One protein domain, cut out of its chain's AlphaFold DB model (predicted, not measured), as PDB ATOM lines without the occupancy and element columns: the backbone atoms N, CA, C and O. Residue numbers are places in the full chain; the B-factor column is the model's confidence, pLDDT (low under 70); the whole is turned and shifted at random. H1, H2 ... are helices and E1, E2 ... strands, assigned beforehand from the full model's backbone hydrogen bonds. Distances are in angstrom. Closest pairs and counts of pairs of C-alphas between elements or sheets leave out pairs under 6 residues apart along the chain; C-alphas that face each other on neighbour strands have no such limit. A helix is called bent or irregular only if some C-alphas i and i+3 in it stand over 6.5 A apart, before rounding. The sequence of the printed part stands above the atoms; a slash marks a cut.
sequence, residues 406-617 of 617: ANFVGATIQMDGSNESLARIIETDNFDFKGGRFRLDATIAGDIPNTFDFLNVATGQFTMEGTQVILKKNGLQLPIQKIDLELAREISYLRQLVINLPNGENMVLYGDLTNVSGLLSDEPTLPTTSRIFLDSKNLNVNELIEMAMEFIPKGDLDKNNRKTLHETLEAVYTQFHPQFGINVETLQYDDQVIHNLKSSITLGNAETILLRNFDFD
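Overview. This is residues 406 to 617 of the 617 residues of an uncharacterized protein of Flavobacteriales bacterium (UniProt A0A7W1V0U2). One long sheet of eleven strands is curled into a trough, its strands side by side from E1 at one end to E11 at the other, with E4, E8, E9 and E10 bending sharply. The helices sit at its open side: H2 and H3 fill the end nearer E1, H1 packs beside the short strand E2, H5 spans the opening towards the other end, and H4 stands by the ends of E5 and E9. The printed part has 212 residues, with five named helices and eleven named strands in the order E1 H1 E2 E3 H2 E4 E5 E6 E7 H3 E8 H4 H5 E9 E10 E11; the class is mixed, helices and strands. The sheet is branched and mixed, antiparallel but for E8 and E9. The whole is compact, with a radius of gyration of the C-alphas of 17.9 A, and spans 61 by 41 by 32 A.

Along the chain. Find C-alpha 408 at (18.782, -31.332, -31.800); from there E1, residues 408 to 418, runs 30.5 A. Next come E2, residues 431 to 434, E3, 437 to 447 and 30.3 A long, and E4, 458 to 471 and 27.4 A long. E5 holds residues 477 to 488, 29.1 A, E6 491 to 500, E7 506 to 514, and E8 529 to 540, 27.2 A. E9 holds 578 to 589, E10 592 to 603, and E11 609 to 615, ending at C-alpha 615, (-26.341, -29.081, -12.936). Among the helices, H1 is residues 419 to 425, H2 451 to 457, H3 516 to 519 and H4 541 to 549. The longest, H5, runs 22.2 A from C-alpha 561 at (-25.467, -10.780, -32.044) to residue 576.

Arrangement. Start at E4, which bends by 93 degrees at residue 466. On one side of it lie E3, with N 439 and O 463 2.9 A apart, and E2, with N 468 and O 434 at 2.8 A; E5 lies on the other side, with N 462 and O 485 at 2.8 A. The edge strand E1 lies on one side of E3, with N 411 and O 444 at 3.0 A, and E4 lies on the other side. E4 E5 E6 E7 form a meander, each strand the antiparallel neighbour of the one before; look at N 486 and O 493, 2.8 A, and N 494 and O 511, 2.8 A. E7 and E8 are antiparallel, N 512 and O 531 at 2.9 A. E8, H4 H5, E9 make a strand-helix-strand unit, two parallel neighbour strands with helices between, its crossover right-handed; N 534 and O 581 are 2.8 A apart. E9 E10 E11 form a second meander, with N 582 and O 599 at 2.8 A and N 600 and O 612 at 2.8 A. H2 and H3 are on the same face of the sheet and touch, the closest C-alphas being Leu 455 and Ser 517, 5.1 A. H1 is on the sheet, its C-alpha 420 being 5.2 A from that of Phe 433 in E2. H5 stands at the sheet's level, height 1.6 A, and H4 only just does, at 3.6 A. Every O i to N i+4 pair is within hydrogen-bond range in H1, H4 and H5; H3 is too short for one. H2 is irregular, C-alphas 452 and 455 being 7.6 A apart, with 0 of 3 such pairs but 2 of 4 O i to N i+3 pairs within range.

Size, cuts and confidence. The C-alphas farthest apart, of Ala 406 and Asp 591, are 61.6 A from each other. The printed part has no cut and ends at residue 617, the chain's last. The link from H4 to H5, 11 residues, is long, and within it residues 553 to 560 have pLDDT under 70; the mean of the printed part is 89.4.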
ATOM      1  N   ALA A 406      19.019 -35.730 -35.939       84.06
ATOM      2  CA  ALA A 406      19.177 -34.818 -37.070       84.06
ATOM      3  C   ALA A 406      19.039 -33.334 -36.694       84.06
ATOM      4  O   ALA A 406      19.741 -32.508 -37.275       84.06
ATOM      5  N   ASN A 407      18.146 -32.977 -35.760       88.50
ATOM      6  CA  ASN A 407      17.817 -31.576 -35.483       88.50
ATOM      7  C   ASN A 407      17.737 -31.271 -33.985       88.50
ATOM      8  O   ASN A 407      16.771 -30.671 -33.512       88.50
ATOM      9  N   PHE A 408      18.758 -31.663 -33.219       92.75
ATOM     10  CA  PHE A 408      18.782 -31.332 -31.800       92.75
ATOM     11  C   PHE A 408      19.062 -29.841 -31.605       92.75
ATOM     12  O   PHE A 408      20.086 -29.333 -32.062       92.75
ATOM     13  N   VAL A 409      18.187 -29.156 -30.875       93.94
ATOM     14  CA  VAL A 409      18.343 -27.748 -30.508       93.94
ATOM     15  C   VAL A 409      18.319 -27.613 -28.990       93.94
ATOM     16  O   VAL A 409      17.436 -28.152 -28.321       93.94
ATOM     17  N   GLY A 410      19.288 -26.875 -28.455       95.50
ATOM     18  CA  GLY A 410      19.300 -26.379 -27.082       95.50
ATOM     19  C   GLY A 410      19.388 -24.857 -27.081       95.50
ATOM     20  O   GLY A 410      20.140 -24.316 -27.883       95.50
ATOM     21  N   ALA A 411      18.620 -24.160 -26.243       97.00
ATOM     22  CA  ALA A 411      18.731 -22.705 -26.073       97.00
ATOM     23  C   ALA A 411      17.986 -22.217 -24.826       97.00
ATOM     24  O   ALA A 411      16.936 -22.757 -24.484       97.00
ATOM     25  N   THR A 412      18.443 -21.125 -24.218       97.62
ATOM     26  CA  THR A 412      17.642 -20.323 -23.283       97.62
ATOM     27  C   THR A 412      17.243 -19.019 -23.961       97.62
ATOM     28  O   THR A 412      18.101 -18.269 -24.417       97.62
ATOM     29  N   ILE A 413      15.942 -18.747 -24.034       96.81
ATOM     30  CA  ILE A 413      15.359 -17.578 -24.690       96.81
ATOM     31  C   ILE A 413      14.664 -16.710 -23.647       96.81
ATOM     32  O   ILE A 413      13.840 -17.190 -22.871       96.81
ATOM     33  N   GLN A 414      14.969 -15.421 -23.677       98.19
ATOM     34  CA  GLN A 414      14.234 -14.380 -22.976       98.19
ATOM     35  C   GLN A 414      13.750 -13.358 -23.996       98.19
ATOM     36  O   GLN A 414      14.526 -12.882 -24.830       98.19
ATOM     37  N   MET A 415      12.469 -13.022 -23.937       97.19
ATOM     38  CA  MET A 415      11.870 -12.035 -24.819       97.19
ATOM     39  C   MET A 415      10.864 -11.175 -24.070       97.19
ATOM     40  O   MET A 415      10.010 -11.705 -23.366       97.19
ATOM     41  N   ASP A 416      10.932  -9.858 -24.239       97.50
ATOM     42  CA  ASP A 416       9.954  -8.931 -23.672       97.50
ATOM     43  C   ASP A 416       9.667  -7.772 -24.627       97.50
ATOM     44  O   ASP A 416      10.581  -7.210 -25.229       97.50
ATOM     45  N   GLY A 417       8.397  -7.403 -24.781       97.12
ATOM     46  CA  GLY A 417       7.968  -6.405 -25.763       97.12
ATOM     47  C   GLY A 417       6.507  -6.002 -25.597       97.12
ATOM     48  O   GLY A 417       5.858  -6.396 -24.623       97.12
ATOM     49  N   SER A 418       5.985  -5.199 -26.525       97.19
ATOM     50  CA  SER A 418       4.549  -4.906 -26.563       97.19
ATOM     51  C   SER A 418       3.750  -6.084 -27.127       97.19
ATOM     52  O   SER A 418       4.252  -6.868 -27.939       97.19
ATOM     53  N   ASN A 419       2.487  -6.208 -26.722       95.31
ATOM     54  CA  ASN A 419       1.625  -7.283 -27.219       95.31
ATOM     55  C   ASN A 419       1.313  -7.128 -28.715       95.31
ATOM     56  O   ASN A 419       1.191  -8.121 -29.423       95.31
ATOM     57  N   GLU A 420       1.269  -5.897 -29.226       93.62
ATOM     58  CA  GLU A 420       1.144  -5.612 -30.658       93.62
ATOM     59  C   GLU A 420       2.333  -6.171 -31.447       93.62
ATOM     60  O   GLU A 420       2.175  -6.640 -32.572       93.62
ATOM     61  N   SER A 421       3.548  -6.085 -30.896       92.88
ATOM     62  CA  SER A 421       4.723  -6.669 -31.543       92.88
ATOM     63  C   SER A 421       4.652  -8.184 -31.546       92.88
ATOM     64  O   SER A 421       4.930  -8.774 -32.585       92.88
ATOM     65  N   LEU A 422       4.203  -8.809 -30.451       92.12
ATOM     66  CA  LEU A 422       3.941 -10.249 -30.439       92.12
ATOM     67  C   LEU A 422       2.969 -10.642 -31.558       92.12
ATOM     68  O   LEU A 422       3.294 -11.549 -32.312       92.12
ATOM     69  N   ALA A 423       1.851  -9.922 -31.722       89.62
ATOM     70  CA  ALA A 423       0.867 -10.171 -32.785       89.62
ATOM     71  C   ALA A 423       1.448 -10.083 -34.209       89.62
ATOM     72  O   ALA A 423       0.926 -10.720 -35.115       89.62
ATOM     73  N   ARG A 424       2.507  -9.287 -34.427       87.69
ATOM     74  CA  ARG A 424       3.212  -9.211 -35.723       87.69
ATOM     75  C   ARG A 424       4.264 -10.304 -35.903       87.69
ATOM     76  O   ARG A 424       4.633 -10.596 -37.035       87.69
ATOM     77  N   ILE A 425       4.784 -10.843 -34.803       86.69
ATOM     78  CA  ILE A 425       5.783 -11.918 -34.805       86.69
ATOM     79  C   ILE A 425       5.112 -13.276 -35.023       86.69
ATOM     80  O   ILE A 425       5.683 -14.125 -35.704       86.69
ATOM     81  N   ILE A 426       3.929 -13.484 -34.442       84.12
ATOM     82  CA  ILE A 426       3.148 -14.714 -34.602       84.12
ATOM     83  C   ILE A 426       2.224 -14.610 -35.820       84.12
ATOM     84  O   ILE A 426       1.598 -13.578 -36.054       84.12
ATOM     85  N   GLU A 427       2.116 -15.690 -36.587       73.94
ATOM     86  CA  GLU A 427       1.188 -15.788 -37.716       73.94
ATOM     87  C   GLU A 427      -0.166 -16.264 -37.172       73.94
ATOM     88  O   GLU A 427      -0.423 -17.461 -37.109       73.94
ATOM     89  N   THR A 428      -0.980 -15.334 -36.646       75.81
ATOM     90  CA  THR A 428      -2.350 -15.647 -36.200       75.81
ATOM     91  C   THR A 428      -3.400 -14.880 -36.995       75.81
ATOM     92  O   THR A 428      -3.548 -13.660 -36.840       75.81
ATOM     93  N   ASP A 429      -4.218 -15.596 -37.757       79.81
ATOM     94  CA  ASP A 429      -5.319 -15.022 -38.541       79.81
ATOM     95  C   ASP A 429      -6.523 -14.536 -37.719       79.81
ATOM     96  O   ASP A 429      -7.279 -13.666 -38.158       79.81
ATOM     97  N   ASN A 430      -6.712 -15.062 -36.506       85.38
ATOM     98  CA  ASN A 430      -7.936 -14.827 -35.735       85.38
ATOM     99  C   ASN A 430      -7.836 -13.649 -34.758       85.38
ATOM    100  O   ASN A 430      -8.812 -12.918 -34.565       85.38
ATOM    101  N   PHE A 431      -6.668 -13.448 -34.147       88.69
ATOM    102  CA  PHE A 431      -6.507 -12.551 -33.003       88.69
ATOM    103  C   PHE A 431      -5.476 -11.456 -33.268       88.69
ATOM    104  O   PHE A 431      -4.513 -11.646 -34.008       88.69
ATOM    105  N   ASP A 432      -5.704 -10.299 -32.660       91.44
ATOM    106  CA  ASP A 432      -4.743  -9.205 -32.532       91.44
ATOM    107  C   ASP A 432      -4.717  -8.733 -31.070       91.44
ATOM    108  O   ASP A 432      -5.616  -9.051 -30.283       91.44
ATOM    109  N   PHE A 433      -3.696  -7.975 -30.695       93.31
ATOM    110  CA  PHE A 433      -3.514  -7.490 -29.332       93.31
ATOM    111  C   PHE A 433      -3.318  -5.985 -29.309       93.31
ATOM    112  O   PHE A 433      -2.675  -5.419 -30.187       93.31
ATOM    113  N   LYS A 434      -3.834  -5.332 -28.268       93.50
ATOM    114  CA  LYS A 434      -3.675  -3.891 -28.079       93.50
ATOM    115  C   LYS A 434      -3.427  -3.537 -26.621       93.50
ATOM    116  O   LYS A 434      -4.216  -3.872 -25.742       93.50
ATOM    117  N   GLY A 435      -2.368  -2.775 -26.387       95.25
ATOM    118  CA  GLY A 435      -1.897  -2.390 -25.069       95.25
ATOM    119  C   GLY A 435      -1.177  -3.520 -24.337       95.25
ATOM    120  O   GLY A 435      -1.268  -4.697 -24.691       95.25
ATOM    121  N   GLY A 436      -0.465  -3.138 -23.278       96.88
ATOM    122  CA  GLY A 436       0.197  -4.084 -22.389       96.88
ATOM    123  C   GLY A 436       1.565  -4.560 -22.872       96.88
ATOM    124  O   GLY A 436       2.156  -4.004 -23.802       96.88
ATOM    125  N   ARG A 437       2.099  -5.573 -22.186       97.69
ATOM    126  CA  ARG A 437       3.392  -6.194 -22.506       97.69
ATOM    127  C   ARG A 437       3.335  -7.701 -22.330       97.69
ATOM    128  O   ARG A 437       2.597  -8.196 -21.474       97.69
ATOM    129  N   PHE A 438       4.172  -8.395 -23.091       97.69
ATOM    130  CA  PHE A 438       4.415  -9.818 -22.915       97.69
ATOM    131  C   PHE A 438       5.836 -10.057 -22.414       97.69
ATOM    132  O   PHE A 438       6.733  -9.224 -22.592       97.69
ATOM    133  N   ARG A 439       6.030 -11.229 -21.813       98.19
ATOM    134  CA  ARG A 439       7.335 -11.769 -21.454       98.19
ATOM    135  C   ARG A 439       7.354 -13.272 -21.684       98.19
ATOM    136  O   ARG A 439       6.446 -13.968 -21.237       98.19
ATOM    137  N   LEU A 440       8.398 -13.756 -22.339       97.62
ATOM    138  CA  LEU A 440       8.713 -15.165 -22.513       97.62
ATOM    139  C   LEU A 440      10.074 -15.431 -21.876       97.62
ATOM    140  O   LEU A 440      11.058 -14.818 -22.271       97.62
ATOM    141  N   ASP A 441      10.127 -16.363 -20.935       98.19
ATOM    142  CA  ASP A 441      11.359 -16.897 -20.363       98.19
ATOM    143  C   ASP A 441      11.312 -18.420 -20.536       98.19
ATOM    144  O   ASP A 441      10.559 -19.102 -19.840       98.19
ATOM    145  N   ALA A 442      12.065 -18.962 -21.495       97.56
ATOM    146  CA  ALA A 442      11.966 -20.362 -21.903       97.56
ATOM    147  C   ALA A 442      13.331 -21.025 -22.112       97.56
ATOM    148  O   ALA A 442      14.305 -20.392 -22.508       97.56
ATOM    149  N   THR A 443      13.393 -22.330 -21.873       97.94
ATOM    150  CA  THR A 443      14.511 -23.204 -22.227       97.94
ATOM    151  C   THR A 443      14.019 -24.261 -23.201       97.94
ATOM    152  O   THR A 443      13.048 -24.961 -22.933       97.94
ATOM    153  N   ILE A 444      14.691 -24.373 -24.336       95.69
ATOM    154  CA  ILE A 444      14.418 -25.320 -25.411       95.69
ATOM    155  C   ILE A 444      15.456 -26.431 -25.312       95.69
ATOM    156  O   ILE A 444      16.646 -26.144 -25.192       95.69
ATOM    157  N   ALA A 445      15.012 -27.688 -25.356       94.38
ATOM    158  CA  ALA A 445      15.898 -28.845 -25.441       94.38
ATOM    159  C   ALA A 445      15.171 -30.036 -26.083       94.38
ATOM    160  O   ALA A 445      14.364 -30.708 -25.425       94.38
ATOM    161  N   GLY A 446      15.471 -30.321 -27.349       91.88
ATOM    162  CA  GLY A 446      14.878 -31.453 -28.062       91.88
ATOM    163  C   GLY A 446      15.237 -31.521 -29.543       91.88
ATOM    164  O   GLY A 446      15.885 -30.626 -30.073       91.88
ATOM    165  N   ASP A 447      14.806 -32.603 -30.195       89.81
ATOM    166  CA  ASP A 447      14.855 -32.755 -31.654       89.81
ATOM    167  C   ASP A 447      13.655 -32.023 -32.273       89.81
ATOM    168  O   ASP A 447      12.507 -32.340 -31.952       89.81
ATOM    169  N   ILE A 448      13.918 -31.012 -33.103       88.38
ATOM    170  CA  ILE A 448      12.905 -30.104 -33.658       88.38
ATOM    171  C   ILE A 448      12.863 -30.278 -35.182       88.38
ATOM    172  O   ILE A 448      13.657 -29.663 -35.896       88.38
ATOM    173  N   PRO A 449      11.953 -31.113 -35.716       77.56
ATOM    174  CA  PRO A 449      11.870 -31.361 -37.155       77.56
ATOM    175  C   PRO A 449      11.277 -30.180 -37.941       77.56
ATOM    176  O   PRO A 449      11.576 -30.035 -39.125       77.56
ATOM    177  N   ASN A 450      10.448 -29.344 -37.305       81.56
ATOM    178  CA  ASN A 450       9.869 -28.133 -37.885       81.56
ATOM    179  C   ASN A 450      10.133 -26.940 -36.960       81.56
ATOM    180  O   ASN A 450       9.836 -27.000 -35.769       81.56
ATOM    181  N   THR A 451      10.656 -25.846 -37.514       76.06
ATOM    182  CA  THR A 451      11.047 -24.636 -36.778       76.06
ATOM    183  C   THR A 451       9.931 -24.056 -35.902       76.06
ATOM    184  O   THR A 451      10.239 -23.479 -34.864       76.06
ATOM    185  N   PHE A 452       8.655 -24.226 -36.267       81.69
ATOM    186  CA  PHE A 452       7.524 -23.723 -35.478       81.69
ATOM    187  C   PHE A 452       7.184 -24.587 -34.256       81.69
ATOM    188  O   PHE A 452       6.555 -24.080 -33.335       81.69
ATOM    189  N   ASP A 453       7.658 -25.834 -34.182       86.56
ATOM    190  CA  ASP A 453       7.330 -26.777 -33.100       86.56
ATOM    191  C   ASP A 453       8.139 -26.539 -31.808       86.56
ATOM    192  O   ASP A 453       8.049 -27.303 -30.842       86.56
ATOM    193  N   PHE A 454       8.947 -25.476 -31.758       88.50
ATOM    194  CA  PHE A 454       9.914 -25.261 -30.682       88.50
ATOM    195  C   PHE A 454       9.277 -25.056 -29.299       88.50
ATOM    196  O   PHE A 454       9.890 -25.424 -28.295       88.50
ATOM    197  N   LEU A 455       8.049 -24.520 -29.210       91.44
ATOM    198  CA  LEU A 455       7.362 -24.370 -27.919       91.44
ATOM    199  C   LEU A 455       6.932 -25.722 -27.331       91.44
ATOM    200  O   LEU A 455       6.839 -25.845 -26.114       91.44
ATOM    201  N   ASN A 456       6.740 -26.758 -28.156       92.31
ATOM    202  CA  ASN A 456       6.342 -28.094 -27.692       92.31
ATOM    203  C   ASN A 456       7.506 -28.861 -27.048       92.31
ATOM    204  O   ASN A 456       7.286 -29.861 -26.370       92.31
ATOM    205  N   VAL A 457       8.743 -28.395 -27.218       93.62
ATOM    206  CA  VAL A 457       9.926 -28.929 -26.521       93.62
ATOM    207  C   VAL A 457      10.477 -27.954 -25.477       93.62
ATOM    208  O   VAL A 457      11.485 -28.249 -24.830       93.62
ATOM    209  N   ALA A 458       9.818 -26.806 -25.298       95.88
ATOM    210  CA  ALA A 458      10.231 -25.770 -24.371       95.88
ATOM    211  C   ALA A 458       9.684 -26.003 -22.957       95.88
ATOM    212  O   ALA A 458       8.568 -26.488 -22.758       95.88
ATOM    213  N   THR A 459      10.459 -25.594 -21.960       97.88
ATOM    214  CA  THR A 459      10.010 -25.410 -20.579       97.88
ATOM    215  C   THR A 459      10.208 -23.961 -20.164       97.88
ATOM    216  O   THR A 459      11.176 -23.329 -20.581       97.88
ATOM    217  N   GLY A 460       9.312 -23.399 -19.360       97.75
ATOM    218  CA  GLY A 460       9.427 -22.000 -18.952       97.75
ATOM    219  C   GLY A 460       8.092 -21.326 -18.700       97.75
ATOM    220  O   GLY A 460       7.109 -21.983 -18.374       97.75
ATOM    221  N   GLN A 461       8.062 -20.007 -18.853       98.12
ATOM    222  CA  GLN A 461       6.888 -19.190 -18.584       98.12
ATOM    223  C   GLN A 461       6.666 -18.176 -19.707       98.12
ATOM    224  O   GLN A 461       7.585 -17.474 -20.125       98.12
ATOM    225  N   PHE A 462       5.421 -18.069 -20.153       97.88
ATOM    226  CA  PHE A 462       4.922 -16.988 -20.986       97.88
ATOM    227  C   PHE A 462       3.891 -16.186 -20.190       97.88
ATOM    228  O   PHE A 462       2.983 -16.749 -19.579       97.88
ATOM    229  N   THR A 463       4.015 -14.863 -20.202       98.12
ATOM    230  CA  THR A 463       3.066 -13.957 -19.553       98.12
ATOM    231  C   THR A 463       2.659 -12.838 -20.494       98.12
ATOM    232  O   THR A 463       3.466 -12.359 -21.287       98.12
ATOM    233  N   MET A 464       1.406 -12.410 -20.385       97.19
ATOM    234  CA  MET A 464       0.867 -11.239 -21.067       97.19
ATOM    235  C   MET A 464       0.046 -10.440 -20.064       97.19
ATOM    236  O   MET A 464      -0.806 -11.011 -19.390       97.19
ATOM    237  N   GLU A 465       0.280  -9.138 -19.954       96.62
ATOM    238  CA  GLU A 465      -0.401  -8.287 -18.975       96.62
ATOM    239  C   GLU A 465      -1.023  -7.058 -19.634       96.62
ATOM    240  O   GLU A 465      -0.411  -6.442 -20.508       96.62
ATOM    241  N   GLY A 466      -2.225  -6.688 -19.182       94.44
ATOM    242  CA  GLY A 466      -2.910  -5.441 -19.534       94.44
ATOM    243  C   GLY A 466      -3.222  -5.292 -21.022       94.44
ATOM    244  O   GLY A 466      -2.943  -4.239 -21.591       94.44
ATOM    245  N   THR A 467      -3.768  -6.336 -21.645       95.38
ATOM    246  CA  THR A 467      -4.036  -6.385 -23.089       95.38
ATOM    247  C   THR A 467      -5.527  -6.296 -23.398       95.38
ATOM    248  O   THR A 467      -6.370  -6.720 -22.611       95.38
ATOM    249  N   GLN A 468      -5.865  -5.804 -24.580       93.62
ATOM    250  CA  GLN A 468      -7.158  -6.013 -25.219       93.62
ATOM    251  C   GLN A 468      -6.959  -7.044 -26.329       93.62
ATOM    252  O   GLN A 468      -6.224  -6.783 -27.282       93.62
ATOM    253  N   VAL A 469      -7.591  -8.213 -26.206       92.56
ATOM    254  CA  VAL A 469      -7.594  -9.231 -27.265       92.56
ATOM    255  C   VAL A 469      -8.692  -8.892 -28.252       92.56
ATOM    256  O   VAL A 469      -9.864  -8.847 -27.883       92.56
ATOM    257  N   ILE A 470      -8.306  -8.653 -29.498       90.50
ATOM    258  CA  ILE A 470      -9.193  -8.234 -30.576       90.50
ATOM    259  C   ILE A 470      -9.446  -9.432 -31.482       90.50
ATOM    260  O   ILE A 470      -8.508 -10.034 -32.002       90.50
ATOM    261  N   LEU A 471     -10.713  -9.760 -31.713       89.19
ATOM    262  CA  LEU A 471     -11.101 -10.753 -32.704       89.19
ATOM    263  C   LEU A 471     -11.192 -10.086 -34.083       89.19
ATOM    264  O   LEU A 471     -12.091  -9.280 -34.326       89.19
ATOM    265  N   LYS A 472     -10.285 -10.425 -35.006       87.38
ATOM    266  CA  LYS A 472     -10.151  -9.725 -36.301       87.38
ATOM    267  C   LYS A 472     -11.420  -9.782 -37.156       87.38
ATOM    268  O   LYS A 472     -11.719  -8.833 -37.875       87.38
ATOM    269  N   LYS A 473     -12.188 -10.873 -37.057       85.06
ATOM    270  CA  LYS A 473     -13.370 -11.131 -37.898       85.06
ATOM    271  C   LYS A 473     -14.525 -10.153 -37.655       85.06
ATOM    272  O   LYS A 473     -15.198  -9.769 -38.609       85.06
ATOM    273  N   ASN A 474     -14.755  -9.756 -36.402       84.44
ATOM    274  CA  ASN A 474     -15.909  -8.934 -36.009       84.44
ATOM    275  C   ASN A 474     -15.562  -7.735 -35.111       84.44
ATOM    276  O   ASN A 474     -16.450  -6.971 -34.741       84.44
ATOM    277  N   GLY A 475     -14.285  -7.559 -34.767       84.69
ATOM    278  CA  GLY A 475     -13.788  -6.423 -34.002       84.69
ATOM    279  C   GLY A 475     -14.097  -6.455 -32.505       84.69
ATOM    280  O   GLY A 475     -13.771  -5.475 -31.835       84.69
ATOM    281  N   LEU A 476     -14.699  -7.531 -31.971       87.00
ATOM    282  CA  LEU A 476     -14.905  -7.695 -30.526       87.00
ATOM    283  C   LEU A 476     -13.577  -7.589 -29.779       87.00
ATOM    284  O   LEU A 476     -12.568  -8.129 -30.235       87.00
ATOM    285  N   GLN A 477     -13.591  -6.925 -28.622       90.00
ATOM    286  CA  GLN A 477     -12.383  -6.713 -27.826       90.00
ATOM    287  C   GLN A 477     -12.604  -7.141 -26.389       90.00
ATOM    288  O   GLN A 477     -13.433  -6.566 -25.693       90.00
ATOM    289  N   LEU A 478     -11.827  -8.109 -25.923       90.19
ATOM    290  CA  LEU A 478     -11.885  -8.571 -24.544       90.19
ATOM    291  C   LEU A 478     -10.686  -8.015 -23.762       90.19
ATOM    292  O   LEU A 478      -9.545  -8.339 -24.105       90.19
ATOM    293  N   PRO A 479     -10.895  -7.182 -22.725       92.44
ATOM    294  CA  PRO A 479      -9.806  -6.720 -21.879       92.44
ATOM    295  C   PRO A 479      -9.344  -7.859 -20.963       92.44
ATOM    296  O   PRO A 479     -10.057  -8.293 -20.060       92.44
ATOM    297  N   ILE A 480      -8.123  -8.334 -21.185       94.56
ATOM    298  CA  ILE A 480      -7.478  -9.357 -20.368       94.56
ATOM    299  C   ILE A 480      -6.431  -8.685 -19.485       94.56
ATOM    300  O   ILE A 480      -5.480  -8.057 -19.957       94.56
ATOM    301  N   GLN A 481      -6.590  -8.840 -18.172       95.44
ATOM    302  CA  GLN A 481      -5.650  -8.295 -17.200       95.44
ATOM    303  C   GLN A 481      -4.330  -9.062 -17.226       95.44
ATOM    304  O   GLN A 481      -3.267  -8.444 -17.202       95.44
ATOM    305  N   LYS A 482      -4.395 -10.397 -17.247       97.00
ATOM    306  CA  LYS A 482      -3.218 -11.262 -17.201       97.00
ATOM    307  C   LYS A 482      -3.481 -12.593 -17.898       97.00
ATOM    308  O   LYS A 482      -4.538 -13.175 -17.689       97.00
ATOM    309  N   ILE A 483      -2.500 -13.082 -18.649       97.25
ATOM    310  CA  ILE A 483      -2.353 -14.471 -19.100       97.25
ATOM    311  C   ILE A 483      -1.037 -14.983 -18.524       97.25
ATOM    312  O   ILE A 483      -0.019 -14.298 -18.609       97.25
ATOM    313  N   ASP A 484      -1.065 -16.167 -17.928       98.12
ATOM    314  CA  ASP A 484       0.073 -16.792 -17.263       98.12
ATOM    315  C   ASP A 484       0.150 -18.262 -17.687       98.12
ATOM    316  O   ASP A 484      -0.620 -19.101 -17.213       98.12
ATOM    317  N   LEU A 485       1.037 -18.563 -18.630       98.00
ATOM    318  CA  LEU A 485       1.170 -19.870 -19.262       98.00
ATOM    319  C   LEU A 485       2.521 -20.490 -18.903       98.00
ATOM    320  O   LEU A 485       3.572 -20.002 -19.311       98.00
ATOM    321  N   GLU A 486       2.493 -21.584 -18.152       98.44
ATOM    322  CA  GLU A 486       3.670 -22.415 -17.920       98.44
ATOM    323  C   GLU A 486       3.874 -23.343 -19.115       98.44
ATOM    324  O   GLU A 486       3.025 -24.183 -19.413       98.44
ATOM    325  N   LEU A 487       5.016 -23.207 -19.780       97.81
ATOM    326  CA  LEU A 487       5.455 -24.123 -20.820       97.81
ATOM    327  C   LEU A 487       6.055 -25.361 -20.147       97.81
ATOM    328  O   LEU A 487       7.006 -25.253 -19.369       97.81
ATOM    329  N   ALA A 488       5.507 -26.534 -20.448       96.88
ATOM    330  CA  ALA A 488       5.969 -27.812 -19.907       96.88
ATOM    331  C   ALA A 488       6.026 -28.885 -21.008       96.88
ATOM    332  O   ALA A 488       5.584 -30.022 -20.833       96.88
ATOM    333  N   ARG A 489       6.660 -28.520 -22.131       94.50
ATOM    334  CA  ARG A 489       6.752 -29.300 -23.372       94.50
ATOM    335  C   ARG A 489       5.385 -29.434 -24.057       94.50
ATOM    336  O   ARG A 489       4.661 -28.448 -24.167       94.50
ATOM    337  N   GLU A 490       5.037 -30.630 -24.533       94.06
ATOM    338  CA  GLU A 490       3.812 -30.891 -25.298       94.06
ATOM    339  C   GLU A 490       2.538 -30.488 -24.548       94.06
ATOM    340  O   GLU A 490       1.577 -30.069 -25.188       94.06
ATOM    341  N   ILE A 491       2.538 -30.579 -23.213       96.38
ATOM    342  CA  ILE A 491       1.438 -30.143 -22.349       96.38
ATOM    343  C   ILE A 491       1.904 -28.916 -21.572       96.38
ATOM    344  O   ILE A 491       2.827 -28.996 -20.774       96.38
ATOM    345  N   SER A 492       1.245 -27.787 -21.784       97.31
ATOM    346  CA  SER A 492       1.485 -26.534 -21.067       97.31
ATOM    347  C   SER A 492       0.291 -26.193 -20.182       97.31
ATOM    348  O   SER A 492      -0.841 -26.568 -20.485       97.31
ATOM    349  N   TYR A 493       0.523 -25.469 -19.092       98.06
ATOM    350  CA  TYR A 493      -0.501 -25.174 -18.093       98.06
ATOM    351  C   TYR A 493      -0.856 -23.693 -18.103       98.06
ATOM    352  O   TYR A 493      -0.036 -22.837 -17.765       98.06
ATOM    353  N   LEU A 494      -2.104 -23.383 -18.448       97.88
ATOM    354  CA  LEU A 494      -2.660 -22.058 -18.220       97.88
ATOM    355  C   LEU A 494      -2.899 -21.914 -16.716       97.88
ATOM    356  O   LEU A 494      -3.900 -22.400 -16.190       97.88
ATOM    357  N   ARG A 495      -1.970 -21.262 -16.014       97.81
ATOM    358  CA  ARG A 495      -2.076 -21.040 -14.568       97.81
ATOM    359  C   ARG A 495      -3.233 -20.103 -14.246       97.81
ATOM    360  O   ARG A 495      -3.942 -20.325 -13.272       97.81
ATOM    361  N   GLN A 496      -3.389 -19.054 -15.051       96.69
ATOM    362  CA  GLN A 496      -4.481 -18.092 -14.944       96.69
ATOM    363  C   GLN A 496      -4.602 -17.263 -16.225       96.69
ATOM    364  O   GLN A 496      -3.610 -16.806 -16.792       96.69
ATOM    365  N   LEU A 497      -5.839 -17.013 -16.629       97.00
ATOM    366  CA  LEU A 497      -6.253 -15.923 -17.494       97.00
ATOM    367  C   LEU A 497      -7.313 -15.142 -16.723       97.00
ATOM    368  O   LEU A 497      -8.329 -15.710 -16.329       97.00
ATOM    369  N   VAL A 498      -7.048 -13.863 -16.469       96.06
ATOM    370  CA  VAL A 498      -7.874 -13.019 -15.598       96.06
ATOM    371  C   VAL A 498      -8.544 -11.920 -16.411       96.06
ATOM    372  O   VAL A 498      -7.867 -11.141 -17.087       96.06
ATOM    373  N   ILE A 499      -9.869 -11.840 -16.305       93.94
ATOM    374  CA  ILE A 499     -10.697 -10.759 -16.849       93.94
ATOM    375  C   ILE A 499     -11.384 -10.071 -15.669       93.94
ATOM    376  O   ILE A 499     -12.068 -10.723 -14.878       93.94
ATOM    377  N   ASN A 500     -11.212  -8.756 -15.560       91.00
ATOM    378  CA  ASN A 500     -11.872  -7.960 -14.528       91.00
ATOM    379  C   ASN A 500     -13.264  -7.579 -15.020       91.00
ATOM    380  O   ASN A 500     -13.392  -6.869 -16.018       91.00
ATOM    381  N   LEU A 501     -14.294  -8.049 -14.326       87.81
ATOM    382  CA  LEU A 501     -15.681  -7.756 -14.653       87.81
ATOM    383  C   LEU A 501     -16.080  -6.352 -14.153       87.81
ATOM    384  O   LEU A 501     -15.492  -5.847 -13.191       87.81
ATOM    385  N   PRO A 502     -17.082  -5.692 -14.769       85.50
ATOM    386  CA  PRO A 502     -17.484  -4.332 -14.402       85.50
ATOM    387  C   PRO A 502     -18.051  -4.250 -12.980       85.50
ATOM    388  O   PRO A 502     -17.927  -3.222 -12.315       85.50
ATOM    389  N   ASN A 503     -18.620  -5.354 -12.491       82.62
ATOM    390  CA  ASN A 503     -19.075  -5.525 -11.114       82.62
ATOM    391  C   ASN A 503     -17.938  -5.590 -10.063       82.62
ATOM    392  O   ASN A 503     -18.226  -5.639  -8.868       82.62
ATOM    393  N   GLY A 504     -16.666  -5.569 -10.481       84.00
ATOM    394  CA  GLY A 504     -15.491  -5.612  -9.605       84.00
ATOM    395  C   GLY A 504     -15.017  -7.020  -9.221       84.00
ATOM    396  O   GLY A 504     -14.029  -7.133  -8.496       84.00
ATOM    397  N   GLU A 505     -15.686  -8.074  -9.694       87.06
ATOM    398  CA  GLU A 505     -15.244  -9.465  -9.552       87.06
ATOM    399  C   GLU A 505     -14.291  -9.870 -10.687       87.06
ATOM    400  O   GLU A 505     -14.207  -9.224 -11.732       87.06
ATOM    401  N   ASN A 506     -13.589 -10.988 -10.494       89.19
ATOM    402  CA  ASN A 506     -12.687 -11.541 -11.498       89.19
ATOM    403  C   ASN A 506     -13.266 -12.822 -12.093       89.19
ATOM    404  O   ASN A 506     -13.648 -13.741 -11.369       89.19
ATOM    405  N   MET A 507     -13.247 -12.904 -13.418       91.38
ATOM    406  CA  MET A 507     -13.430 -14.147 -14.152       91.38
ATOM    407  C   MET A 507     -12.049 -14.770 -14.370       91.38
ATOM    408  O   MET A 507     -11.186 -14.152 -15.000       91.38
ATOM    409  N   VAL A 508     -11.829 -15.969 -13.825       94.06
ATOM    410  CA  VAL A 508     -10.531 -16.654 -13.895       94.06
ATOM    411  C   VAL A 508     -10.671 -17.941 -14.691       94.06
ATOM    412  O   VAL A 508     -11.494 -18.800 -14.373       94.06
ATOM    413  N   LEU A 509      -9.841 -18.076 -15.724       95.12
ATOM    414  CA  LEU A 509      -9.716 -19.289 -16.518       95.12
ATOM    415  C   LEU A 509      -8.362 -19.947 -16.246       95.12
ATOM    416  O   LEU A 509      -7.338 -19.269 -16.206       95.12
ATOM    417  N   TYR A 510      -8.337 -21.260 -16.071       97.19
ATOM    418  CA  TYR A 510      -7.112 -22.037 -15.853       97.19
ATOM    419  C   TYR A 510      -7.242 -23.419 -16.494       97.19
ATOM    420  O   TYR A 510      -8.346 -23.850 -16.799       97.19
ATOM    421  N   GLY A 511      -6.148 -24.139 -16.722       97.12
ATOM    422  CA  GLY A 511      -6.227 -25.472 -17.320       97.12
ATOM    423  C   GLY A 511      -4.968 -25.895 -18.056       97.12
ATOM    424  O   GLY A 511      -3.867 -25.476 -17.705       97.12
ATOM    425  N   ASP A 512      -5.136 -26.733 -19.073       97.25
ATOM    426  CA  ASP A 512      -4.047 -27.296 -19.866       97.25
ATOM    427  C   ASP A 512      -4.251 -27.086 -21.370       97.25
ATOM    428  O   ASP A 512      -5.372 -27.097 -21.882       97.25
ATOM    429  N   LEU A 513      -3.144 -26.865 -22.075       97.12
ATOM    430  CA  LEU A 513      -3.066 -26.789 -23.526       97.12
ATOM    431  C   LEU A 513      -2.087 -27.854 -24.010       97.12
ATOM    432  O   LEU A 513      -0.984 -27.973 -23.482       97.12
ATOM    433  N   THR A 514      -2.472 -28.604 -25.034       96.69
ATOM    434  CA  THR A 514      -1.586 -29.546 -25.724       96.69
ATOM    435  C   THR A 514      -1.190 -28.972 -27.080       96.69
ATOM    436  O   THR A 514      -2.052 -28.453 -27.793       96.69
ATOM    437  N   ASN A 515       0.087 -29.092 -27.449       94.25
ATOM    438  CA  ASN A 515       0.672 -28.586 -28.698       94.25
ATOM    439  C   ASN A 515       0.541 -27.063 -28.870       94.25
ATOM    440  O   ASN A 515      -0.005 -26.583 -29.863       94.25
ATOM    441  N   VAL A 516       1.036 -26.281 -27.908       93.56
ATOM    442  CA  VAL A 516       0.954 -24.803 -27.929       93.56
ATOM    443  C   VAL A 516       1.669 -24.183 -29.133       93.56
ATOM    444  O   VAL A 516       1.292 -23.106 -29.582       93.56
ATOM    445  N   SER A 517       2.656 -24.871 -29.712       91.50
ATOM    446  CA  SER A 517       3.311 -24.434 -30.957       91.50
ATOM    447  C   SER A 517       2.333 -24.240 -32.115       91.50
ATOM    448  O   SER A 517       2.576 -23.411 -32.985       91.50
ATOM    449  N   GLY A 518       1.195 -24.946 -32.096       89.50
ATOM    450  CA  GLY A 518       0.134 -24.768 -33.082       89.50
ATOM    451  C   GLY A 518      -0.486 -23.366 -33.087       89.50
ATOM    452  O   GLY A 518      -1.179 -23.018 -34.032       89.50
ATOM    453  N   LEU A 519      -0.215 -22.542 -32.068       88.69
ATOM    454  CA  LEU A 519      -0.629 -21.139 -32.011       88.69
ATOM    455  C   LEU A 519       0.294 -20.187 -32.786       88.69
ATOM    456  O   LEU A 519      -0.028 -19.009 -32.895       88.69
ATOM    457  N   LEU A 520       1.446 -20.660 -33.267       85.44
ATOM    458  CA  LEU A 520       2.442 -19.829 -33.952       85.44
ATOM    459  C   LEU A 520       2.329 -19.855 -35.485       85.44
ATOM    460  O   LEU A 520       3.072 -19.128 -36.140       85.44
ATOM    461  N   SER A 521       1.464 -20.709 -36.036       78.62
ATOM    462  CA  SER A 521       1.296 -20.937 -37.473       78.62
ATOM    463  C   SER A 521      -0.186 -21.065 -37.816       78.62
ATOM    464  O   SER A 521      -0.927 -21.720 -37.080       78.62
ATOM    465  N   ASP A 522      -0.593 -20.517 -38.959       76.00
ATOM    466  CA  ASP A 522      -1.953 -20.671 -39.491       76.00
ATOM    467  C   ASP A 522      -2.215 -22.102 -40.016       76.00
ATOM    468  O   ASP A 522      -3.348 -22.585 -40.002       76.00
ATOM    469  N   GLU A 523      -1.161 -22.827 -40.416       80.69
ATOM    470  CA  GLU A 523      -1.218 -24.233 -40.846       80.69
ATOM    471  C   GLU A 523      -0.276 -25.102 -39.989       80.69
ATOM    472  O   GLU A 523       0.816 -25.486 -40.425       80.69
ATOM    473  N   PRO A 524      -0.642 -25.403 -38.729       83.06
ATOM    474  CA  PRO A 524       0.227 -26.157 -37.839       83.06
ATOM    475  C   PRO A 524       0.255 -27.650 -38.194       83.06
ATOM    476  O   PRO A 524      -0.747 -28.241 -38.599       83.06
ATOM    477  N   THR A 525       1.403 -28.293 -37.968       83.38
ATOM    478  CA  THR A 525       1.568 -29.756 -38.100       83.38
ATOM    479  C   THR A 525       0.655 -30.512 -37.133       83.38
ATOM    480  O   THR A 525       0.065 -31.533 -37.488       83.38
ATOM    481  N   LEU A 526       0.527 -29.986 -35.911       88.06
ATOM    482  CA  LEU A 526      -0.359 -30.464 -34.861       88.06
ATOM    483  C   LEU A 526      -1.181 -29.287 -34.319       88.06
ATOM    484  O   LEU A 526      -0.596 -28.337 -33.793       88.06
ATOM    485  N   PRO A 527      -2.524 -29.336 -34.398       89.81
ATOM    486  CA  PRO A 527      -3.356 -28.267 -33.871       89.81
ATOM    487  C   PRO A 527      -3.273 -28.212 -32.345       89.81
ATOM    488  O   PRO A 527      -3.146 -29.241 -31.667       89.81
ATOM    489  N   THR A 528      -3.410 -27.007 -31.799       93.19
ATOM    490  CA  THR A 528      -3.541 -26.818 -30.358       93.19
ATOM    491  C   THR A 528      -4.905 -27.324 -29.890       93.19
ATOM    492  O   THR A 528      -5.943 -27.040 -30.496       93.19
ATOM    493  N   THR A 529      -4.901 -28.074 -28.790       95.06
ATOM    494  CA  THR A 529      -6.120 -28.477 -28.074       95.06
ATOM    495  C   THR A 529      -6.055 -27.964 -26.646       95.06
ATOM    496  O   THR A 529      -4.967 -27.813 -26.089       95.06
ATOM    497  N   SER A 530      -7.202 -27.675 -26.040       95.50
ATOM    498  CA  SER A 530      -7.242 -27.081 -24.704       95.50
ATOM    499  C   SER A 530      -8.338 -27.679 -23.832       95.50
ATOM    500  O   SER A 530      -9.433 -28.003 -24.296       95.50
ATOM    501  N   ARG A 531      -8.041 -27.799 -22.539       96.25
ATOM    502  CA  ARG A 531      -9.014 -28.060 -21.481       96.25
ATOM    503  C   ARG A 531      -8.942 -26.919 -20.484       96.25
ATOM    504  O   ARG A 531      -7.963 -26.783 -19.761       96.25
ATOM    505  N   ILE A 532      -9.991 -26.114 -20.446       96.12
ATOM    506  CA  ILE A 532     -10.061 -24.878 -19.679       96.12
ATOM    507  C   ILE A 532     -11.151 -25.001 -18.620       96.12
ATOM    508  O   ILE A 532     -12.235 -25.505 -18.872       96.12
ATOM    509  N   PHE A 533     -10.879 -24.529 -17.420       95.81
ATOM    510  CA  PHE A 533     -11.811 -24.437 -16.314       95.81
ATOM    511  C   PHE A 533     -12.099 -22.968 -16.056       95.81
ATOM    512  O   PHE A 533     -11.183 -22.149 -16.033       95.81
ATOM    513  N   LEU A 534     -13.375 -22.648 -15.904       94.19
ATOM    514  CA  LEU A 534     -13.880 -21.323 -15.603       94.19
ATOM    515  C   LEU A 534     -14.407 -21.319 -14.172       94.19
ATOM    516  O   LEU A 534     -15.413 -21.978 -13.899       94.19
ATOM    517  N   ASP A 535     -13.770 -20.521 -13.320       90.56
ATOM    518  CA  ASP A 535     -14.241 -20.219 -11.971       90.56
ATOM    519  C   ASP A 535     -14.680 -18.748 -11.887       90.56
ATOM    520  O   ASP A 535     -13.946 -17.829 -12.265       90.56
ATOM    521  N   SER A 536     -15.893 -18.519 -11.374       91.31
ATOM    522  CA  SER A 536     -16.398 -17.180 -11.052       91.31
ATOM    523  C   SER A 536     -17.422 -17.224  -9.918       91.31
ATOM    524  O   SER A 536     -18.283 -18.104  -9.870       91.31
ATOM    525  N   LYS A 537     -17.364 -16.242  -9.013       91.75
ATOM    526  CA  LYS A 537     -18.368 -16.074  -7.950       91.75
ATOM    527  C   LYS A 537     -19.662 -15.470  -8.484       91.75
ATOM    528  O   LYS A 537     -20.755 -15.923  -8.162       91.75
ATOM    529  N   ASN A 538     -19.538 -14.436  -9.308       90.88
ATOM    530  CA  ASN A 538     -20.676 -13.743  -9.888       90.88
ATOM    531  C   ASN A 538     -20.365 -13.368 -11.336       90.88
ATOM    532  O   ASN A 538     -19.635 -12.411 -11.603       90.88
ATOM    533  N   LEU A 539     -20.916 -14.144 -12.267       91.31
ATOM    534  CA  LEU A 539     -20.767 -13.923 -13.696       91.31
ATOM    535  C   LEU A 539     -22.059 -13.332 -14.261       91.31
ATOM    536  O   LEU A 539     -23.036 -14.048 -14.478       91.31
ATOM    537  N   ASN A 540     -22.041 -12.033 -14.550       90.62
ATOM    538  CA  ASN A 540     -23.086 -11.386 -15.333       90.62
ATOM    539  C   ASN A 540     -22.704 -11.422 -16.820       90.62
ATOM    540  O   ASN A 540     -21.774 -10.751 -17.265       90.62
ATOM    541  N   VAL A 541     -23.422 -12.234 -17.591       88.31
ATOM    542  CA  VAL A 541     -23.154 -12.445 -19.018       88.31
ATOM    543  C   VAL A 541     -23.466 -11.189 -19.835       88.31
ATOM    544  O   VAL A 541     -22.758 -10.913 -20.801       88.31
ATOM    545  N   ASN A 542     -24.465 -10.394 -19.437       87.00
ATOM    546  CA  ASN A 542     -24.791  -9.145 -20.129       87.00
ATOM    547  C   ASN A 542     -23.655  -8.129 -19.990       87.00
ATOM    548  O   ASN A 542     -23.237  -7.550 -20.987       87.00
ATOM    549  N   GLU A 543     -23.089  -7.993 -18.790       87.81
ATOM    550  CA  GLU A 543     -21.919  -7.137 -18.550       87.81
ATOM    551  C   GLU A 543     -20.694  -7.588 -19.356       87.81
ATOM    552  O   GLU A 543     -19.968  -6.753 -19.894       87.81
ATOM    553  N   LEU A 544     -20.466  -8.901 -19.474       86.88
ATOM    554  CA  LEU A 544     -19.370  -9.440 -20.281       86.88
ATOM    555  C   LEU A 544     -19.554  -9.126 -21.775       86.88
ATOM    556  O   LEU A 544     -18.595  -8.747 -22.448       86.88
ATOM    557  N   ILE A 545     -20.779  -9.265 -22.295       84.00
ATOM    558  CA  ILE A 545     -21.108  -8.925 -23.687       84.00
ATOM    559  C   ILE A 545     -20.942  -7.419 -23.918       84.00
ATOM    560  O   ILE A 545     -20.304  -7.022 -24.892       84.00
ATOM    561  N   GLU A 546     -21.477  -6.582 -23.028       85.38
ATOM    562  CA  GLU A 546     -21.359  -5.124 -23.114       85.38
ATOM    563  C   GLU A 546     -19.895  -4.678 -23.100       85.38
ATOM    564  O   GLU A 546     -19.494  -3.902 -23.966       85.38
ATOM    565  N   MET A 547     -19.083  -5.235 -22.197       87.44
ATOM    566  CA  MET A 547     -17.641  -4.995 -22.143       87.44
ATOM    567  C   MET A 547     -16.954  -5.373 -23.460       87.44
ATOM    568  O   MET A 547     -16.142  -4.607 -23.975       87.44
ATOM    569  N   ALA A 548     -17.288  -6.536 -24.029       83.44
ATOM    570  CA  ALA A 548     -16.675  -6.997 -25.271       83.44
ATOM    571  C   ALA A 548     -17.053  -6.131 -26.490       83.44
ATOM    572  O   ALA A 548     -16.280  -6.007 -27.445       83.44
ATOM    573  N   MET A 549     -18.248  -5.530 -26.459       82.69
ATOM    574  CA  MET A 549     -18.792  -4.677 -27.520       82.69
ATOM    575  C   MET A 549     -18.441  -3.192 -27.362       82.69
ATOM    576  O   MET A 549     -18.535  -2.454 -28.344       82.69
ATOM    577  N   GLU A 550     -18.029  -2.742 -26.171       83.06
ATOM    578  CA  GLU A 550     -17.779  -1.328 -25.841       83.06
ATOM    579  C   GLU A 550     -16.811  -0.650 -26.824       83.06
ATOM    580  O   GLU A 550     -16.970   0.523 -27.170       83.06
ATOM    581  N   PHE A 551     -15.827  -1.407 -27.314       76.50
ATOM    582  CA  PHE A 551     -14.757  -0.905 -28.171       76.50
ATOM    583  C   PHE A 551     -15.030  -1.040 -29.678       76.50
ATOM    584  O   PHE A 551     -14.208  -0.586 -30.480       76.50
ATOM    585  N   ILE A 552     -16.169  -1.615 -30.087       77.00
ATOM    586  CA  ILE A 552     -16.554  -1.693 -31.502       77.00
ATOM    587  C   ILE A 552     -17.082  -0.317 -31.958       77.00
ATOM    588  O   ILE A 552     -17.999   0.233 -31.335       77.00
ATOM    589  N   PRO A 553     -16.563   0.269 -33.056       68.88
ATOM    590  CA  PRO A 553     -17.090   1.516 -33.599       68.88
ATOM    591  C   PRO A 553     -18.592   1.419 -33.887       68.88
ATOM    592  O   PRO A 553     -19.066   0.457 -34.482       68.88
ATOM    593  N   LYS A 554     -19.363   2.464 -33.554       67.75
ATOM    594  CA  LYS A 554     -20.833   2.458 -33.721       67.75
ATOM    595  C   LYS A 554     -21.318   2.193 -35.158       67.75
ATOM    596  O   LYS A 554     -22.475   1.825 -35.334       67.75
ATOM    597  N   GLY A 555     -20.469   2.427 -36.161       61.28
ATOM    598  CA  GLY A 555     -20.750   2.136 -37.571       61.28
ATOM    599  C   GLY A 555     -20.547   0.669 -37.970       61.28
ATOM    600  O   GLY A 555     -21.182   0.236 -38.926       61.28
ATOM    601  N   ASP A 556     -19.740  -0.074 -37.209       64.25
ATOM    602  CA  ASP A 556     -19.336  -1.462 -37.483       64.25
ATOM    603  C   ASP A 556     -20.028  -2.473 -36.556       64.25
ATOM    604  O   ASP A 556     -19.849  -3.680 -36.701       64.25
ATOM    605  N   LEU A 557     -20.849  -1.992 -35.614       64.88
ATOM    606  CA  LEU A 557     -21.727  -2.832 -34.800       64.88
ATOM    607  C   LEU A 557     -22.717  -3.570 -35.713       64.88
ATOM    608  O   LEU A 557     -23.756  -3.026 -36.107       64.88
ATOM    609  N   ASP A 558     -22.403  -4.824 -36.040       59.56
ATOM    610  CA  ASP A 558     -23.346  -5.721 -36.693       59.56
ATOM    611  C   ASP A 558     -24.541  -5.910 -35.747       59.56
ATOM    612  O   ASP A 558     -24.392  -6.292 -34.586       59.56
ATOM    613  N   LYS A 559     -25.760  -5.614 -36.214       55.69
ATOM    614  CA  LYS A 559     -26.973  -5.713 -35.377       55.69
ATOM    615  C   LYS A 559     -27.344  -7.166 -35.046       55.69
ATOM    616  O   LYS A 559     -28.347  -7.398 -34.371       55.69
ATOM    617  N   ASN A 560     -26.597  -8.143 -35.565       66.88
ATOM    618  CA  ASN A 560     -26.872  -9.564 -35.420       66.88
ATOM    619  C   ASN A 560     -25.912 -10.251 -34.434       66.88
ATOM    620  O   ASN A 560     -24.987 -10.953 -34.841       66.88
ATOM    621  N   ASN A 561     -26.223 -10.148 -33.138       71.50
ATOM    622  CA  ASN A 561     -25.467 -10.780 -32.044       71.50
ATOM    623  C   ASN A 561     -25.225 -12.291 -32.242       71.50
ATOM    624  O   ASN A 561     -24.241 -12.827 -31.739       71.50
ATOM    625  N   ARG A 562     -26.093 -13.004 -32.981       70.44
ATOM    626  CA  ARG A 562     -25.905 -14.441 -33.259       70.44
ATOM    627  C   ARG A 562     -24.756 -14.701 -34.223       70.44
ATOM    628  O   ARG A 562     -24.024 -15.664 -34.035       70.44
ATOM    629  N   LYS A 563     -24.613 -13.857 -35.248       78.06
ATOM    630  CA  LYS A 563     -23.503 -13.944 -36.198       78.06
ATOM    631  C   LYS A 563     -22.189 -13.667 -35.471       78.06
ATOM    632  O   LYS A 563     -21.278 -14.475 -35.563       78.06
ATOM    633  N   THR A 564     -22.155 -12.612 -34.659       79.81
ATOM    634  CA  THR A 564     -21.001 -12.268 -33.822       79.81
ATOM    635  C   THR A 564     -20.598 -13.421 -32.897       79.81
ATOM    636  O   THR A 564     -19.429 -13.785 -32.856       79.81
ATOM    637  N   LEU A 565     -21.556 -14.046 -32.200       79.31
ATOM    638  CA  LEU A 565     -21.288 -15.205 -31.343       79.31
ATOM    639  C   LEU A 565     -20.730 -16.395 -32.137       79.31
ATOM    640  O   LEU A 565     -19.757 -17.007 -31.705       79.31
ATOM    641  N   HIS A 566     -21.330 -16.718 -33.284       83.88
ATOM    642  CA  HIS A 566     -20.858 -17.806 -34.139       83.88
ATOM    643  C   HIS A 566     -19.420 -17.568 -34.618       83.88
ATOM    644  O   HIS A 566     -18.592 -18.460 -34.499       83.88
ATOM    645  N   GLU A 567     -19.101 -16.355 -35.071       86.44
ATOM    646  CA  GLU A 567     -17.753 -15.974 -35.508       86.44
ATOM    647  C   GLU A 567     -16.720 -16.072 -34.376       86.44
ATOM    648  O   GLU A 567     -15.595 -16.514 -34.607       86.44
ATOM    649  N   THR A 568     -17.103 -15.720 -33.145       85.75
ATOM    650  CA  THR A 568     -16.249 -15.894 -31.961       85.75
ATOM    651  C   THR A 568     -16.013 -17.366 -31.641       85.75
ATOM    652  O   THR A 568     -14.874 -17.770 -31.419       85.75
ATOM    653  N   LEU A 569     -17.067 -18.185 -31.628       86.06
ATOM    654  CA  LEU A 569     -16.946 -19.619 -31.352       86.06
ATOM    655  C   LEU A 569     -16.149 -20.343 -32.437       86.06
ATOM    656  O   LEU A 569     -15.373 -21.236 -32.114       86.06
ATOM    657  N   GLU A 570     -16.315 -19.946 -33.697       88.50
ATOM    658  CA  GLU A 570     -15.535 -20.454 -34.821       88.50
ATOM    659  C   GLU A 570     -14.049 -20.168 -34.623       88.50
ATOM    660  O   GLU A 570     -13.265 -21.109 -34.624       88.50
ATOM    661  N   ALA A 571     -13.672 -18.911 -34.368       87.81
ATOM    662  CA  ALA A 571     -12.277 -18.519 -34.170       87.81
ATOM    663  C   ALA A 571     -11.623 -19.205 -32.960       87.81
ATOM    664  O   ALA A 571     -10.463 -19.610 -33.009       87.81
ATOM    665  N   VAL A 572     -12.365 -19.361 -31.862       87.69
ATOM    666  CA  VAL A 572     -11.864 -20.084 -30.688       87.69
ATOM    667  C   VAL A 572     -11.737 -21.583 -30.987       87.69
ATOM    668  O   VAL A 572     -10.757 -22.206 -30.583       87.69
ATOM    669  N   TYR A 573     -12.701 -22.181 -31.693       88.69
ATOM    670  CA  TYR A 573     -12.660 -23.600 -32.041       88.69
ATOM    671  C   TYR A 573     -11.505 -23.925 -32.989       88.69
ATOM    672  O   TYR A 573     -10.750 -24.851 -32.703       88.69
ATOM    673  N   THR A 574     -11.348 -23.162 -34.073       86.38
ATOM    674  CA  THR A 574     -10.302 -23.394 -35.080       86.38
ATOM    675  C   THR A 574      -8.906 -23.282 -34.482       86.38
ATOM    676  O   THR A 574      -8.036 -24.075 -34.829       86.38
ATOM    677  N   GLN A 575      -8.708 -22.355 -33.541       87.38
ATOM    678  CA  GLN A 575      -7.406 -22.139 -32.920       87.38
ATOM    679  C   GLN A 575      -7.111 -23.099 -31.753       87.38
ATOM    680  O   GLN A 575      -5.976 -23.544 -31.603       87.38
ATOM    681  N   PHE A 576      -8.101 -23.408 -30.903       89.94
ATOM    682  CA  PHE A 576      -7.851 -24.033 -29.591       89.94
ATOM    683  C   PHE A 576      -8.559 -25.368 -29.345       89.94
ATOM    684  O   PHE A 576      -8.269 -25.999 -28.325       89.94
ATOM    685  N   HIS A 577      -9.517 -25.770 -30.190       90.12
ATOM    686  CA  HIS A 577     -10.347 -26.977 -30.024       90.12
ATOM    687  C   HIS A 577     -10.769 -27.241 -28.558       90.12
ATOM    688  O   HIS A 577     -10.429 -28.286 -27.989       90.12
ATOM    689  N   PRO A 578     -11.435 -26.279 -27.892       91.44
ATOM    690  CA  PRO A 578     -11.495 -26.260 -26.437       91.44
ATOM    691  C   PRO A 578     -12.554 -27.193 -25.838       91.44
ATOM    692  O   PRO A 578     -13.661 -27.387 -26.355       91.44
ATOM    693  N   GLN A 579     -12.233 -27.685 -24.646       93.12
ATOM    694  CA  GLN A 579     -13.156 -28.287 -23.689       93.12
ATOM    695  C   GLN A 579     -13.220 -27.394 -22.452       93.12
ATOM    696  O   GLN A 579     -12.179 -27.044 -21.906       93.12
ATOM    697  N   PHE A 580     -14.419 -27.052 -21.985       92.25
ATOM    698  CA  PHE A 580     -14.612 -26.207 -20.811       92.25
ATOM    699  C   PHE A 580     -15.221 -26.976 -19.640       92.25
ATOM    700  O   PHE A 580     -16.238 -27.649 -19.795       92.25
ATOM    701  N   GLY A 581     -14.646 -26.843 -18.451       93.62
ATOM    702  CA  GLY A 581     -15.332 -27.081 -17.185       93.62
ATOM    703  C   GLY A 581     -15.827 -25.750 -16.630       93.62
ATOM    704  O   GLY A 581     -15.053 -24.809 -16.525       93.62
ATOM    705  N   ILE A 582     -17.105 -25.650 -16.292       92.19
ATOM    706  CA  ILE A 582     -17.709 -24.441 -15.729       92.19
ATOM    707  C   ILE A 582     -18.077 -24.715 -14.281       92.19
ATOM    708  O   ILE A 582     -18.714 -25.732 -13.995       92.19
ATOM    709  N   ASN A 583     -17.697 -23.795 -13.402       91.88
ATOM    710  CA  ASN A 583     -18.080 -23.766 -12.002       91.88
ATOM    711  C   ASN A 583     -18.344 -22.306 -11.596       91.88
ATOM    712  O   ASN A 583     -17.424 -21.515 -11.393       91.88
ATOM    713  N   VAL A 584     -19.621 -21.931 -11.543       91.56
ATOM    714  CA  VAL A 584     -20.057 -20.549 -11.309       91.56
ATOM    715  C   VAL A 584     -21.044 -20.519 -10.147       91.56
ATOM    716  O   VAL A 584     -22.089 -21.162 -10.210       91.56
ATOM    717  N   GLU A 585     -20.739 -19.767  -9.084       93.31
ATOM    718  CA  GLU A 585     -21.614 -19.702  -7.897       93.31
ATOM    719  C   GLU A 585     -22.927 -18.967  -8.203       93.31
ATOM    720  O   GLU A 585     -23.996 -19.385  -7.762       93.31
ATOM    721  N   THR A 586     -22.871 -17.877  -8.971       92.56
ATOM    722  CA  THR A 586     -24.049 -17.155  -9.469       92.56
ATOM    723  C   THR A 586     -23.818 -16.709 -10.910       92.56
ATOM    724  O   THR A 586     -22.880 -15.964 -11.194       92.56
ATOM    725  N   LEU A 587     -24.667 -17.174 -11.826       92.69
ATOM    726  CA  LEU A 587     -24.709 -16.753 -13.225       92.69
ATOM    727  C   LEU A 587     -25.959 -15.899 -13.443       92.69
ATOM    728  O   LEU A 587     -27.068 -16.352 -13.173       92.69
ATOM    729  N   GLN A 588     -25.789 -14.698 -13.986       92.00
ATOM    730  CA  GLN A 588     -26.890 -13.831 -14.391       92.00
ATOM    731  C   GLN A 588     -26.868 -13.612 -15.906       92.00
ATOM    732  O   GLN A 588     -25.835 -13.262 -16.477       92.00
ATOM    733  N   TYR A 589     -28.014 -13.797 -16.558       90.38
ATOM    734  CA  TYR A 589     -28.225 -13.451 -17.965       90.38
ATOM    735  C   TYR A 589     -29.651 -12.929 -18.145       90.38
ATOM    736  O   TYR A 589     -30.616 -13.625 -17.824       90.38
ATOM    737  N   ASP A 590     -29.782 -11.697 -18.633       89.25
ATOM    738  CA  ASP A 590     -31.037 -10.939 -18.606       89.25
ATOM    739  C   ASP A 590     -31.668 -10.951 -17.200       89.25
ATOM    740  O   ASP A 590     -30.998 -10.658 -16.205       89.25
ATOM    741  N   ASP A 591     -32.949 -11.299 -17.108       90.19
ATOM    742  CA  ASP A 591     -33.690 -11.386 -15.847       90.19
ATOM    743  C   ASP A 591     -33.507 -12.743 -15.136       90.19
ATOM    744  O   ASP A 591     -34.135 -12.995 -14.108       90.19
ATOM    745  N   GLN A 592     -32.695 -13.651 -15.693       92.00
ATOM    746  CA  GLN A 592     -32.489 -14.995 -15.155       92.00
ATOM    747  C   GLN A 592     -31.247 -15.043 -14.269       92.00
ATOM    748  O   GLN A 592     -30.177 -14.559 -14.646       92.00
ATOM    749  N   VAL A 593     -31.388 -15.684 -13.110       93.19
ATOM    750  CA  VAL A 593     -30.299 -15.948 -12.167       93.19
ATOM    751  C   VAL A 593     -30.250 -17.449 -11.910       93.19
ATOM    752  O   VAL A 593     -31.266 -18.050 -11.567       93.19
ATOM    753  N   ILE A 594     -29.077 -18.042 -12.104       93.06
ATOM    754  CA  ILE A 594     -28.799 -19.460 -11.882       93.06
ATOM    755  C   ILE A 594     -27.736 -19.558 -10.791       93.06
ATOM    756  O   ILE A 594     -26.699 -18.897 -10.883       93.06
ATOM    757  N   HIS A 595     -27.973 -20.386  -9.776       94.75
ATOM    758  CA  HIS A 595     -27.025 -20.592  -8.686       94.75
ATOM    759  C   HIS A 595     -26.285 -21.923  -8.830       94.75
ATOM    760  O   HIS A 595     -26.828 -22.905  -9.334       94.75
ATOM    761  N   ASN A 596     -25.030 -21.945  -8.381       93.00
ATOM    762  CA  ASN A 596     -24.174 -23.131  -8.314       93.00
ATOM    763  C   ASN A 596     -24.086 -23.921  -9.633       93.00
ATOM    764  O   ASN A 596     -24.058 -25.153  -9.631       93.00
ATOM    765  N   LEU A 597     -24.013 -23.209 -10.760       92.75
ATOM    766  CA  LEU A 597     -23.937 -23.813 -12.083       92.75
ATOM    767  C   LEU A 597     -22.629 -24.588 -12.251       92.75
ATOM    768  O   LEU A 597     -21.534 -24.017 -12.212       92.75
ATOM    769  N   LYS A 598     -22.759 -25.880 -12.548       93.81
ATOM    770  CA  LYS A 598     -21.663 -26.759 -12.948       93.81
ATOM    771  C   LYS A 598     -21.979 -27.405 -14.284       93.81
ATOM    772  O   LYS A 598     -23.078 -27.904 -14.503       93.81
ATOM    773  N   SER A 599     -21.021 -27.392 -15.202       93.12
ATOM    774  CA  SER A 599     -21.180 -28.078 -16.485       93.12
ATOM    775  C   SER A 599     -19.844 -28.403 -17.134       93.12
ATOM    776  O   SER A 599     -18.836 -27.750 -16.888       93.12
ATOM    777  N   SER A 600     -19.834 -29.413 -17.995       92.44
ATOM    778  CA  SER A 600     -18.757 -29.651 -18.948       92.44
ATOM    779  C   SER A 600     -19.255 -29.332 -20.353       92.44
ATOM    780  O   SER A 600     -20.197 -29.957 -20.839       92.44
ATOM    781  N   ILE A 601     -18.610 -28.376 -21.013       90.25
ATOM    782  CA  ILE A 601     -18.917 -27.951 -22.375       90.25
ATOM    783  C   ILE A 601     -17.821 -28.450 -23.311       90.25
ATOM    784  O   ILE A 601     -16.634 -28.334 -23.028       90.25
ATOM    785  N   THR A 602     -18.193 -29.002 -24.457       88.88
ATOM    786  CA  THR A 602     -17.255 -29.314 -25.541       88.88
ATOM    787  C   THR A 602     -17.749 -28.662 -26.820       88.88
ATOM    788  O   THR A 602     -18.884 -28.903 -27.231       88.88
ATOM    789  N   LEU A 603     -16.906 -27.849 -27.456       85.81
ATOM    790  CA  LEU A 603     -17.174 -27.337 -28.797       85.81
ATOM    791  C   LEU A 603     -16.778 -28.416 -29.803       85.81
ATOM    792  O   LEU A 603     -15.600 -28.715 -29.966       85.81
ATOM    793  N   GLY A 604     -17.771 -29.048 -30.431       82.50
ATOM    794  CA  GLY A 604     -17.542 -30.038 -31.486       82.50
ATOM    795  C   GLY A 604     -17.225 -29.397 -32.838       82.50
ATOM    796  O   GLY A 604     -16.552 -30.012 -33.657       82.50
ATOM    797  N   ASN A 605     -17.736 -28.185 -33.070       82.81
ATOM    798  CA  ASN A 605     -17.385 -27.252 -34.144       82.81
ATOM    799  C   ASN A 605     -18.037 -25.883 -33.843       82.81
ATOM    800  O   ASN A 605     -18.640 -25.707 -32.781       82.81
ATOM    801  N   ALA A 606     -17.970 -24.938 -34.785       76.62
ATOM    802  CA  ALA A 606     -18.566 -23.601 -34.666       76.62
ATOM    803  C   ALA A 606     -20.103 -23.577 -34.490       76.62
ATOM    804  O   ALA A 606     -20.674 -22.547 -34.126       76.62
ATOM    805  N   GLU A 607     -20.791 -24.689 -34.764       83.81
ATOM    806  CA  GLU A 607     -22.255 -24.806 -34.714       83.81
ATOM    807  C   GLU A 607     -22.744 -25.792 -33.640       83.81
ATOM    808  O   GLU A 607     -23.919 -25.785 -33.275       83.81
ATOM    809  N   THR A 608     -21.862 -26.653 -33.124       84.94
ATOM    810  CA  THR A 608     -22.220 -27.764 -32.237       84.94
ATOM    811  C   THR A 608     -21.546 -27.620 -30.883       84.94
ATOM    812  O   THR A 608     -20.339 -27.819 -30.740       84.94
ATOM    813  N   ILE A 609     -22.365 -27.360 -29.867       86.25
ATOM    814  CA  ILE A 609     -21.961 -27.343 -28.464       86.25
ATOM    815  C   ILE A 609     -22.544 -28.575 -27.780       86.25
ATOM    816  O   ILE A 609     -23.754 -28.800 -27.800       86.25
ATOM    817  N   LEU A 610     -21.683 -29.371 -27.153       89.38
ATOM    818  CA  LEU A 610     -22.083 -30.505 -26.335       89.38
ATOM    819  C   LEU A 610     -21.999 -30.129 -24.857       89.38
ATOM    820  O   LEU A 610     -20.915 -29.864 -24.346       89.38
ATOM    821  N   LEU A 611     -23.141 -30.165 -24.174       88.75
ATOM    822  CA  LEU A 611     -23.238 -29.980 -22.729       88.75
ATOM    823  C   LEU A 611     -23.332 -31.345 -22.045       88.75
ATOM    824  O   LEU A 611     -24.161 -32.183 -22.405       88.75
ATOM    825  N   ARG A 612     -22.483 -31.572 -21.046       89.50
ATOM    826  CA  ARG A 612     -22.510 -32.749 -20.174       89.50
ATOM    827  C   ARG A 612     -22.543 -32.291 -18.726       89.50
ATOM    828  O   ARG A 612     -21.966 -31.260 -18.394       89.50
ATOM    829  N   ASN A 613     -23.193 -33.080 -17.872       87.81
ATOM    830  CA  ASN A 613     -23.260 -32.827 -16.430       87.81
ATOM    831  C   ASN A 613     -23.719 -31.391 -16.105       87.81
ATOM    832  O   ASN A 613     -23.091 -30.729 -15.291       87.81
ATOM    833  N   PHE A 614     -24.738 -30.894 -16.817       89.44
ATOM    834  CA  PHE A 614     -25.309 -29.561 -16.611       89.44
ATOM    835  C   PHE A 614     -26.220 -29.591 -15.377       89.44
ATOM    836  O   PHE A 614     -27.309 -30.161 -15.443       89.44
ATOM    837  N   ASP A 615     -25.731 -29.038 -14.270       87.38
ATOM    838  CA  ASP A 615     -26.341 -29.081 -12.936       87.38
ATOM    839  C   ASP A 615     -26.359 -27.672 -12.324       87.38
ATOM    840  O   ASP A 615     -25.399 -26.918 -12.501       87.38
ATOM    841  N   PHE A 616     -27.452 -27.297 -11.663       90.00
ATOM    842  CA  PHE A 616     -27.649 -25.986 -11.033       90.00
ATOM    843  C   PHE A 616     -28.794 -26.032 -10.008       90.00
ATOM    844  O   PHE A 616     -29.663 -26.903 -10.101       90.00
ATOM    845  N   ASP A 617     -28.795 -25.076  -9.073       85.00
ATOM    846  CA  ASP A 617     -29.807 -24.924  -8.013       85.00
ATOM    847  C   ASP A 617     -30.965 -23.987  -8.393       85.00
ATOM    848  O   ASP A 617     -30.710 -22.942  -9.048       85.00
TER     849      ASP A 617